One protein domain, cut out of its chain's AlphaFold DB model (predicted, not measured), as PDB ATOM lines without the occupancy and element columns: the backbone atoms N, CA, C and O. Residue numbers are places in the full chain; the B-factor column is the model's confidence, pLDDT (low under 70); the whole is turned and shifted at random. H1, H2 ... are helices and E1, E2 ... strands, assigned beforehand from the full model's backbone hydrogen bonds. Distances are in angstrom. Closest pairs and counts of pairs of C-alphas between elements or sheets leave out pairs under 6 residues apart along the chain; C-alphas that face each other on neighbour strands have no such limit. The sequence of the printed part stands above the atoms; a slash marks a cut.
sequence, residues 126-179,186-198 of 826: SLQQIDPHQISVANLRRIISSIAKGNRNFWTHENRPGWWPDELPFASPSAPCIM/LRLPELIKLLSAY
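Overview. This is residues 126 to 179 and 186 to 198 of the 826 residues of the protein "uncharacterized protein LOC109474160 isoform X3" of Branchiostoma belcheri (UniProt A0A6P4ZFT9). This is a domain of little regular structure: helices H1 and H2 run side by side, while the long stretch of residues 148 to 175 loops out past the last residue of H1 and folds back to the short strand E1. The printed part has 67 residues, 26 of them in named elements, in the order H1, E1, H2; the class is mostly helix. It is compact, with a radius of gyration of the C-alphas of 11.3 A, and spans 32 by 26 by 19 A.

Along the chain. H1, residues 137 to 147, begins at C-alpha (-12.940, 47.291, -31.497) and is 15.5 A long. H2, residues 188 to 198, is 15.6 A long and ends at C-alpha (-0.069, 53.287, -22.596). E1, residues 176 to 179, is 9.1 A long.

Arrangement. H1 and H2 touch, their closest C-alphas being those of Val 137 and Leu 188, 6.2 A apart. They run the same way at a shallow tilt of 26 degrees. In both, every O i to N i+4 pair is within hydrogen-bond range. E1 pairs with no named strand and is apart from H1 and from H2.

Size, cuts and confidence. The C-alphas of Gln 134 and Glu 158, 32.3 A apart, are the two farthest apart. H1 to E1 is a long link. Residues 180 to 185 are cut out; C-alphas 179 and 186 are 8.6 A apart. Mean pLDDT of the printed part is 73.4; 20 residues are under 70, among them 148 to 158.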
ATOM      1  N   SER A 126       3.882  57.438 -33.798       58.78
ATOM      2  CA  SER A 126       2.561  57.305 -34.433       58.78
ATOM      3  C   SER A 126       1.449  56.852 -33.476       58.78
ATOM      4  O   SER A 126       0.274  56.976 -33.822       58.78
ATOM      5  N   LEU A 127       1.776  56.309 -32.297       60.66
ATOM      6  CA  LEU A 127       0.784  55.752 -31.365       60.66
ATOM      7  C   LEU A 127       0.219  56.802 -30.391       60.66
ATOM      8  O   LEU A 127      -0.891  56.638 -29.878       60.66
ATOM      9  N   GLN A 128       0.941  57.906 -30.170       60.00
ATOM     10  CA  GLN A 128       0.533  58.973 -29.246       60.00
ATOM     11  C   GLN A 128      -0.618  59.855 -29.764       60.00
ATOM     12  O   GLN A 128      -1.256  60.546 -28.967       60.00
ATOM     13  N   GLN A 129      -0.866  59.840 -31.080       61.00
ATOM     14  CA  GLN A 129      -1.861  60.673 -31.776       61.00
ATOM     15  C   GLN A 129      -3.164  59.923 -32.118       61.00
ATOM     16  O   GLN A 129      -4.072  60.499 -32.712       61.00
ATOM     17  N   ILE A 130      -3.270  58.639 -31.765       71.38
ATOM     18  CA  ILE A 130      -4.458  57.825 -32.045       71.38
ATOM     19  C   ILE A 130      -5.614  58.228 -31.121       71.38
ATOM     20  O   ILE A 130      -5.498  58.075 -29.905       71.38
ATOM     21  N   ASP A 131      -6.744  58.642 -31.704       74.19
ATOM     22  CA  ASP A 131      -8.036  58.730 -31.011       74.19
ATOM     23  C   ASP A 131      -8.630  57.314 -30.819       74.19
ATOM     24  O   ASP A 131      -8.978  56.651 -31.806       74.19
ATOM     25  N   PRO A 132      -8.790  56.828 -29.571       65.31
ATOM     26  CA  PRO A 132      -9.368  55.515 -29.301       65.31
ATOM     27  C   PRO A 132     -10.841  55.371 -29.726       65.31
ATOM     28  O   PRO A 132     -11.300  54.247 -29.929       65.31
ATOM     29  N   HIS A 133     -11.592  56.470 -29.852       70.38
ATOM     30  CA  HIS A 133     -13.028  56.455 -30.150       70.38
ATOM     31  C   HIS A 133     -13.337  56.281 -31.644       70.38
ATOM     32  O   HIS A 133     -14.429  55.831 -31.989       70.38
ATOM     33  N   GLN A 134     -12.379  56.582 -32.527       68.31
ATOM     34  CA  GLN A 134     -12.544  56.485 -33.986       68.31
ATOM     35  C   GLN A 134     -12.069  55.140 -34.573       68.31
ATOM     36  O   GLN A 134     -12.249  54.883 -35.765       68.31
ATOM     37  N   ILE A 135     -11.488  54.246 -33.760       74.62
ATOM     38  CA  ILE A 135     -10.956  52.952 -34.217       74.62
ATOM     39  C   ILE A 135     -11.881  51.791 -33.832       74.62
ATOM     40  O   ILE A 135     -12.362  51.672 -32.707       74.62
ATOM     41  N   SER A 136     -12.088  50.862 -34.772       76.00
ATOM     42  CA  SER A 136     -12.911  49.673 -34.537       76.00
ATOM     43  C   SER A 136     -12.358  48.786 -33.410       76.00
ATOM     44  O   SER A 136     -11.152  48.563 -33.285       76.00
ATOM     45  N   VAL A 137     -13.262  48.185 -32.628       72.81
ATOM     46  CA  VAL A 137     -12.940  47.291 -31.497       72.81
ATOM     47  C   VAL A 137     -11.965  46.167 -31.890       72.81
ATOM     48  O   VAL A 137     -11.114  45.770 -31.095       72.81
ATOM     49  N   ALA A 138     -12.055  45.655 -33.122       69.31
ATOM     50  CA  ALA A 138     -11.146  44.631 -33.637       69.31
ATOM     51  C   ALA A 138      -9.713  45.155 -33.854       69.31
ATOM     52  O   ALA A 138      -8.752  44.437 -33.578       69.31
ATOM     53  N   ASN A 139      -9.559  46.401 -34.309       72.00
ATOM     54  CA  ASN A 139      -8.252  47.016 -34.520       72.00
ATOM     55  C   ASN A 139      -7.636  47.508 -33.201       72.00
ATOM     56  O   ASN A 139      -6.460  47.236 -32.979       72.00
ATOM     57  N   LEU A 140      -8.421  48.084 -32.280       74.38
ATOM     58  CA  LEU A 140      -7.957  48.398 -30.916       74.38
ATOM     59  C   LEU A 140      -7.365  47.160 -30.224       74.38
ATOM     60  O   LEU A 140      -6.255  47.208 -29.696       74.38
ATOM     61  N   ARG A 141      -8.059  46.013 -30.296       80.69
ATOM     62  CA  ARG A 141      -7.551  44.744 -29.750       80.69
ATOM     63  C   ARG A 141      -6.222  44.322 -30.374       80.69
ATOM     64  O   ARG A 141      -5.354  43.873 -29.631       80.69
ATOM     65  N   ARG A 142      -6.040  44.466 -31.694       74.81
ATOM     66  CA  ARG A 142      -4.765  44.164 -32.376       74.81
ATOM     67  C   ARG A 142      -3.641  45.090 -31.914       74.81
ATOM     68  O   ARG A 142      -2.580  44.592 -31.558       74.81
ATOM     69  N   ILE A 143      -3.899  46.398 -31.870       76.81
ATOM     70  CA  ILE A 143      -2.939  47.431 -31.455       76.81
ATOM     71  C   ILE A 143      -2.440  47.144 -30.031       76.81
ATOM     72  O   ILE A 143      -1.245  46.932 -29.833       76.81
ATOM     73  N   ILE A 144      -3.349  46.991 -29.062       78.25
ATOM     74  CA  ILE A 144      -2.995  46.694 -27.661       78.25
ATOM     75  C   ILE A 144      -2.305  45.318 -27.536       78.25
ATOM     76  O   ILE A 144      -1.358  45.172 -26.765       78.25
ATOM     77  N   SER A 145      -2.714  44.317 -28.332       79.81
ATOM     78  CA  SER A 145      -2.057  42.992 -28.367       79.81
ATOM     79  C   SER A 145      -0.642  43.014 -28.959       79.81
ATOM     80  O   SER A 145       0.118  42.080 -28.710       79.81
ATOM     81  N   SER A 146      -0.302  44.028 -29.759       76.69
ATOM     82  CA  SER A 146       1.045  44.233 -30.298       76.69
ATOM     83  C   SER A 146       1.915  44.978 -29.286       76.69
ATOM     84  O   SER A 146       2.995  44.508 -28.943       76.69
ATOM     85  N   ILE A 147       1.396  46.090 -28.751       76.31
ATOM     86  CA  ILE A 147       2.067  46.947 -27.764       76.31
ATOM     87  C   ILE A 147       2.477  46.148 -26.520       76.31
ATOM     88  O   ILE A 147       3.642  46.141 -26.136       76.31
ATOM     89  N   ALA A 148       1.537  45.423 -25.903       68.12
ATOM     90  CA  ALA A 148       1.798  44.711 -24.651       68.12
ATOM     91  C   ALA A 148       2.641  43.433 -24.807       68.12
ATOM     92  O   ALA A 148       2.973  42.809 -23.801       68.12
ATOM     93  N   LYS A 149       2.981  43.025 -26.039       66.19
ATOM     94  CA  LYS A 149       3.794  41.828 -26.276       66.19
ATOM     95  C   LYS A 149       5.295  42.074 -26.196       66.19
ATOM     96  O   LYS A 149       5.975  41.199 -25.680       66.19
ATOM     97  N   GLY A 150       5.817  43.193 -26.714       56.31
ATOM     98  CA  GLY A 150       7.247  43.556 -26.634       56.31
ATOM     99  C   GLY A 150       8.223  42.383 -26.845       56.31
ATOM    100  O   GLY A 150       8.914  41.991 -25.911       56.31
ATOM    101  N   ASN A 151       8.204  41.755 -28.029       46.59
ATOM    102  CA  ASN A 151       8.979  40.548 -28.385       46.59
ATOM    103  C   ASN A 151       8.739  39.269 -27.532       46.59
ATOM    104  O   ASN A 151       9.361  38.236 -27.786       46.59
ATOM    105  N   ARG A 152       7.798  39.260 -26.575       52.78
ATOM    106  CA  ARG A 152       7.458  38.100 -25.724       52.78
ATOM    107  C   ARG A 152       6.259  37.304 -26.270       52.78
ATOM    108  O   ARG A 152       5.281  37.845 -26.784       52.78
ATOM    109  N   ASN A 153       6.323  35.976 -26.128       51.88
ATOM    110  CA  ASN A 153       5.369  35.040 -26.747       51.88
ATOM    111  C   ASN A 153       4.147  34.658 -25.886       51.88
ATOM    112  O   ASN A 153       3.233  34.011 -26.395       51.88
ATOM    113  N   PHE A 154       4.098  35.065 -24.616       56.34
ATOM    114  CA  PHE A 154       3.097  34.616 -23.635       56.34
ATOM    115  C   PHE A 154       2.485  35.793 -22.868       56.34
ATOM    116  O   PHE A 154       3.075  36.868 -22.839       56.34
ATOM    117  N   TRP A 155       1.336  35.573 -22.225       63.16
ATOM    118  CA  TRP A 155       0.687  36.532 -21.323       63.16
ATOM    119  C   TRP A 155       0.653  35.923 -19.916       63.16
ATOM    120  O   TRP A 155      -0.124  35.001 -19.672       63.16
ATOM    121  N   THR A 156       1.513  36.389 -19.011       67.44
ATOM    122  CA  THR A 156       1.570  35.954 -17.605       67.44
ATOM    123  C   THR A 156       1.664  37.172 -16.690       67.44
ATOM    124  O   THR A 156       2.157  38.221 -17.096       67.44
ATOM    125  N   HIS A 157       1.230  37.061 -15.431       64.75
ATOM    126  CA  HIS A 157       1.362  38.176 -14.479       64.75
ATOM    127  C   HIS A 157       2.826  38.629 -14.292       64.75
ATOM    128  O   HIS A 157       3.070  39.805 -14.053       64.75
ATOM    129  N   GLU A 158       3.788  37.721 -14.484       64.19
ATOM    130  CA  GLU A 158       5.237  37.970 -14.435       64.19
ATOM    131  C   GLU A 158       5.772  38.805 -15.612       64.19
ATOM    132  O   GLU A 158       6.853  39.381 -15.511       64.19
ATOM    133  N   ASN A 159       5.056  38.866 -16.745       70.88
ATOM    134  CA  ASN A 159       5.462  39.649 -17.917       70.88
ATOM    135  C   ASN A 159       4.511  40.808 -18.258       70.88
ATOM    136  O   ASN A 159       4.624  41.407 -19.328       70.88
ATOM    137  N   ARG A 160       3.635  41.157 -17.310       77.38
ATOM    138  CA  ARG A 160       2.748  42.319 -17.349       77.38
ATOM    139  C   ARG A 160       3.544  43.637 -17.431       77.38
ATOM    140  O   ARG A 160       4.339  43.906 -16.533       77.38
ATOM    141  N   PRO A 161       3.312  44.500 -18.437       78.19
ATOM    142  CA  PRO A 161       3.923  45.826 -18.490       78.19
ATOM    143  C   PRO A 161       3.428  46.737 -17.358       78.19
ATOM    144  O   PRO A 161       2.230  46.777 -17.076       78.19
ATOM    145  N   GLY A 162       4.327  47.533 -16.771       77.19
ATOM    146  CA  GLY A 162       4.019  48.425 -15.638       77.19
ATOM    147  C   GLY A 162       3.023  49.559 -15.929       77.19
ATOM    148  O   GLY A 162       2.541  50.192 -14.999       77.19
ATOM    149  N   TRP A 163       2.682  49.809 -17.198       83.75
ATOM    150  CA  TRP A 163       1.642  50.768 -17.596       83.75
ATOM    151  C   TRP A 163       0.226  50.171 -17.639       83.75
ATOM    152  O   TRP A 163      -0.747  50.904 -17.810       83.75
ATOM    153  N   TRP A 164       0.081  48.847 -17.529       84.81
ATOM    154  CA  TRP A 164      -1.221  48.181 -17.604       84.81
ATOM    155  C   TRP A 164      -2.015  48.426 -16.305       84.81
ATOM    156  O   TRP A 164      -1.489  48.076 -15.251       84.81
ATOM    157  N   PRO A 165      -3.257  48.955 -16.317       83.00
ATOM    158  CA  PRO A 165      -3.990  49.303 -15.089       83.00
ATOM    159  C   PRO A 165      -4.371  48.101 -14.209       83.00
ATOM    160  O   PRO A 165      -4.886  47.108 -14.721       83.00
ATOM    161  N   ASP A 166      -4.196  48.208 -12.885       78.69
ATOM    162  CA  ASP A 166      -4.490  47.130 -11.913       78.69
ATOM    163  C   ASP A 166      -5.965  46.736 -11.800       78.69
ATOM    164  O   ASP A 166      -6.279  45.606 -11.436       78.69
ATOM    165  N   GLU A 167      -6.873  47.626 -12.196       79.19
ATOM    166  CA  GLU A 167      -8.305  47.334 -12.313       79.19
ATOM    167  C   GLU A 167      -8.635  46.275 -13.385       79.19
ATOM    168  O   GLU A 167      -9.761  45.773 -13.423       79.19
ATOM    169  N   LEU A 168      -7.702  45.974 -14.302       79.62
ATOM    170  CA  LEU A 168      -7.941  45.132 -15.475       79.62
ATOM    171  C   LEU A 168      -7.048  43.877 -15.472       79.62
ATOM    172  O   LEU A 168      -5.822  43.994 -15.404       79.62
ATOM    173  N   PRO A 169      -7.621  42.667 -15.642       76.75
ATOM    174  CA  PRO A 169      -6.847  41.433 -15.675       76.75
ATOM    175  C   PRO A 169      -5.853  41.455 -16.838       76.75
ATOM    176  O   PRO A 169      -6.204  41.792 -17.972       76.75
ATOM    177  N   PHE A 170      -4.605  41.074 -16.564       77.88
ATOM    178  CA  PHE A 170      -3.573  41.003 -17.591       77.88
ATOM    179  C   PHE A 170      -3.749  39.743 -18.446       77.88
ATOM    180  O   PHE A 170      -3.289  38.654 -18.109       77.88
ATOM    181  N   ALA A 171      -4.458  39.909 -19.557       73.88
ATOM    182  CA  ALA A 171      -4.757  38.869 -20.527       73.88
ATOM    183  C   ALA A 171      -4.805  39.464 -21.940       73.88
ATOM    184  O   ALA A 171      -5.000  40.667 -22.118       73.88
ATOM    185  N   SER A 172      -4.678  38.608 -22.958       78.94
ATOM    186  CA  SER A 172      -4.804  39.023 -24.359       78.94
ATOM    187  C   SER A 172      -6.142  39.743 -24.608       78.94
ATOM    188  O   SER A 172      -7.190  39.121 -24.421       78.94
ATOM    189  N   PRO A 173      -6.153  40.988 -25.130       76.38
ATOM    190  CA  PRO A 173      -7.377  41.734 -25.460       76.38
ATOM    191  C   PRO A 173      -8.351  41.017 -26.412       76.38
ATOM    192  O   PRO A 173      -9.511  41.419 -26.546       76.38
ATOM    193  N   SER A 174      -7.880  39.977 -27.108       69.88
ATOM    194  CA  SER A 174      -8.663  39.155 -28.040       69.88
ATOM    195  C   SER A 174      -9.221  37.866 -27.414       69.88
ATOM    196  O   SER A 174     -10.116  37.246 -28.001       69.88
ATOM    197  N   ALA A 175      -8.724  37.468 -26.242       75.25
ATOM    198  CA  ALA A 175      -9.219  36.344 -25.452       75.25
ATOM    199  C   ALA A 175     -10.398  36.776 -24.551       75.25
ATOM    200  O   ALA A 175     -10.608  37.973 -24.329       75.25
ATOM    201  N   PRO A 176     -11.215  35.832 -24.055       71.50
ATOM    202  CA  PRO A 176     -12.049  36.086 -22.889       71.50
ATOM    203  C   PRO A 176     -11.199  36.176 -21.609       71.50
ATOM    204  O   PRO A 176     -10.122  35.593 -21.515       71.50
ATOM    205  N   CYS A 177     -11.699  36.911 -20.619       72.81
ATOM    206  CA  CYS A 177     -11.140  37.014 -19.275       72.81
ATOM    207  C   CYS A 177     -12.275  37.045 -18.237       72.81
ATOM    208  O   CYS A 177     -13.413  37.400 -18.556       72.81
ATOM    209  N   ILE A 178     -11.981  36.693 -16.985       73.69
ATOM    210  CA  ILE A 178     -12.971  36.728 -15.902       73.69
ATOM    211  C   ILE A 178     -13.089  38.167 -15.387       73.69
ATOM    212  O   ILE A 178     -12.134  38.715 -14.849       73.69
ATOM    213  N   MET A 179     -14.267  38.774 -15.547       69.81
ATOM    214  CA  MET A 179     -14.570  40.143 -15.118       69.81
ATOM    215  C   MET A 179     -15.883  40.160 -14.336       69.81
ATOM    216  O   MET A 179     -16.948  39.914 -14.904       69.81
ATOM    217  N   LEU A 186     -12.843  41.821 -23.242       78.75
ATOM    218  CA  LEU A 186     -12.791  43.254 -22.937       78.75
ATOM    219  C   LEU A 186     -13.658  44.057 -23.921       78.75
ATOM    220  O   LEU A 186     -13.612  43.835 -25.137       78.75
ATOM    221  N   ARG A 187     -14.474  44.967 -23.388       82.19
ATOM    222  CA  ARG A 187     -15.402  45.857 -24.104       82.19
ATOM    223  C   ARG A 187     -14.706  47.166 -24.492       82.19
ATOM    224  O   ARG A 187     -13.624  47.467 -24.002       82.19
ATOM    225  N   LEU A 188     -15.342  47.963 -25.354       77.75
ATOM    226  CA  LEU A 188     -14.766  49.214 -25.865       77.75
ATOM    227  C   LEU A 188     -14.233  50.157 -24.754       77.75
ATOM    228  O   LEU A 188     -13.075  50.540 -24.868       77.75
ATOM    229  N   PRO A 189     -14.948  50.450 -23.644       80.88
ATOM    230  CA  PRO A 189     -14.412  51.321 -22.586       80.88
ATOM    231  C   PRO A 189     -13.153  50.771 -21.893       80.88
ATOM    232  O   PRO A 189     -12.279  51.531 -21.485       80.88
ATOM    233  N   GLU A 190     -13.038  49.446 -21.782       84.88
ATOM    234  CA  GLU A 190     -11.903  48.761 -21.147       84.88
ATOM    235  C   GLU A 190     -10.677  48.764 -22.079       84.88
ATOM    236  O   GLU A 190      -9.547  48.935 -21.628       84.88
ATOM    237  N   LEU A 191     -10.902  48.657 -23.392       83.25
ATOM    238  CA  LEU A 191      -9.866  48.797 -24.422       83.25
ATOM    239  C   LEU A 191      -9.385  50.250 -24.566       83.25
ATOM    240  O   LEU A 191      -8.192  50.473 -24.742       83.25
ATOM    241  N   ILE A 192     -10.290  51.229 -24.445       82.25
ATOM    242  CA  ILE A 192      -9.937  52.654 -24.421       82.25
ATOM    243  C   ILE A 192      -9.065  52.952 -23.194       82.25
ATOM    244  O   ILE A 192      -7.973  53.486 -23.365       82.25
ATOM    245  N   LYS A 193      -9.469  52.517 -21.985       85.56
ATOM    246  CA  LYS A 193      -8.638  52.625 -20.764       85.56
ATOM    247  C   LYS A 193      -7.214  52.090 -20.978       85.56
ATOM    248  O   LYS A 193      -6.259  52.756 -20.588       85.56
ATOM    249  N   LEU A 194      -7.065  50.922 -21.610       84.69
ATOM    250  CA  LEU A 194      -5.755  50.314 -21.882       84.69
ATOM    251  C   LEU A 194      -4.890  51.135 -22.846       84.69
ATOM    252  O   LEU A 194      -3.702  51.317 -22.584       84.69
ATOM    253  N   LEU A 195      -5.465  51.639 -23.943       83.88
ATOM    254  CA  LEU A 195      -4.714  52.448 -24.906       83.88
ATOM    255  C   LEU A 195      -4.320  53.808 -24.310       83.88
ATOM    256  O   LEU A 195      -3.167  54.215 -24.449       83.88
ATOM    257  N   SER A 196      -5.223  54.460 -23.574       84.44
ATOM    258  CA  SER A 196      -4.937  55.725 -22.886       84.44
ATOM    259  C   SER A 196      -3.856  55.574 -21.809       84.44
ATOM    260  O   SER A 196      -2.986  56.435 -21.703       84.44
ATOM    261  N   ALA A 197      -3.850  54.471 -21.049       85.12
ATOM    262  CA  ALA A 197      -2.810  54.196 -20.053       85.12
ATOM    263  C   ALA A 197      -1.416  54.049 -20.693       85.12
ATOM    264  O   ALA A 197      -0.445  54.633 -20.210       85.12
ATOM    265  N   TYR A 198      -1.318  53.358 -21.834       84.00
ATOM    266  CA  TYR A 198      -0.069  53.287 -22.596       84.00
ATOM    267  C   TYR A 198       0.338  54.645 -23.199       84.00
ATOM    268  O   TYR A 198       1.507  55.014 -23.137       84.00
TER     269      TYR A 198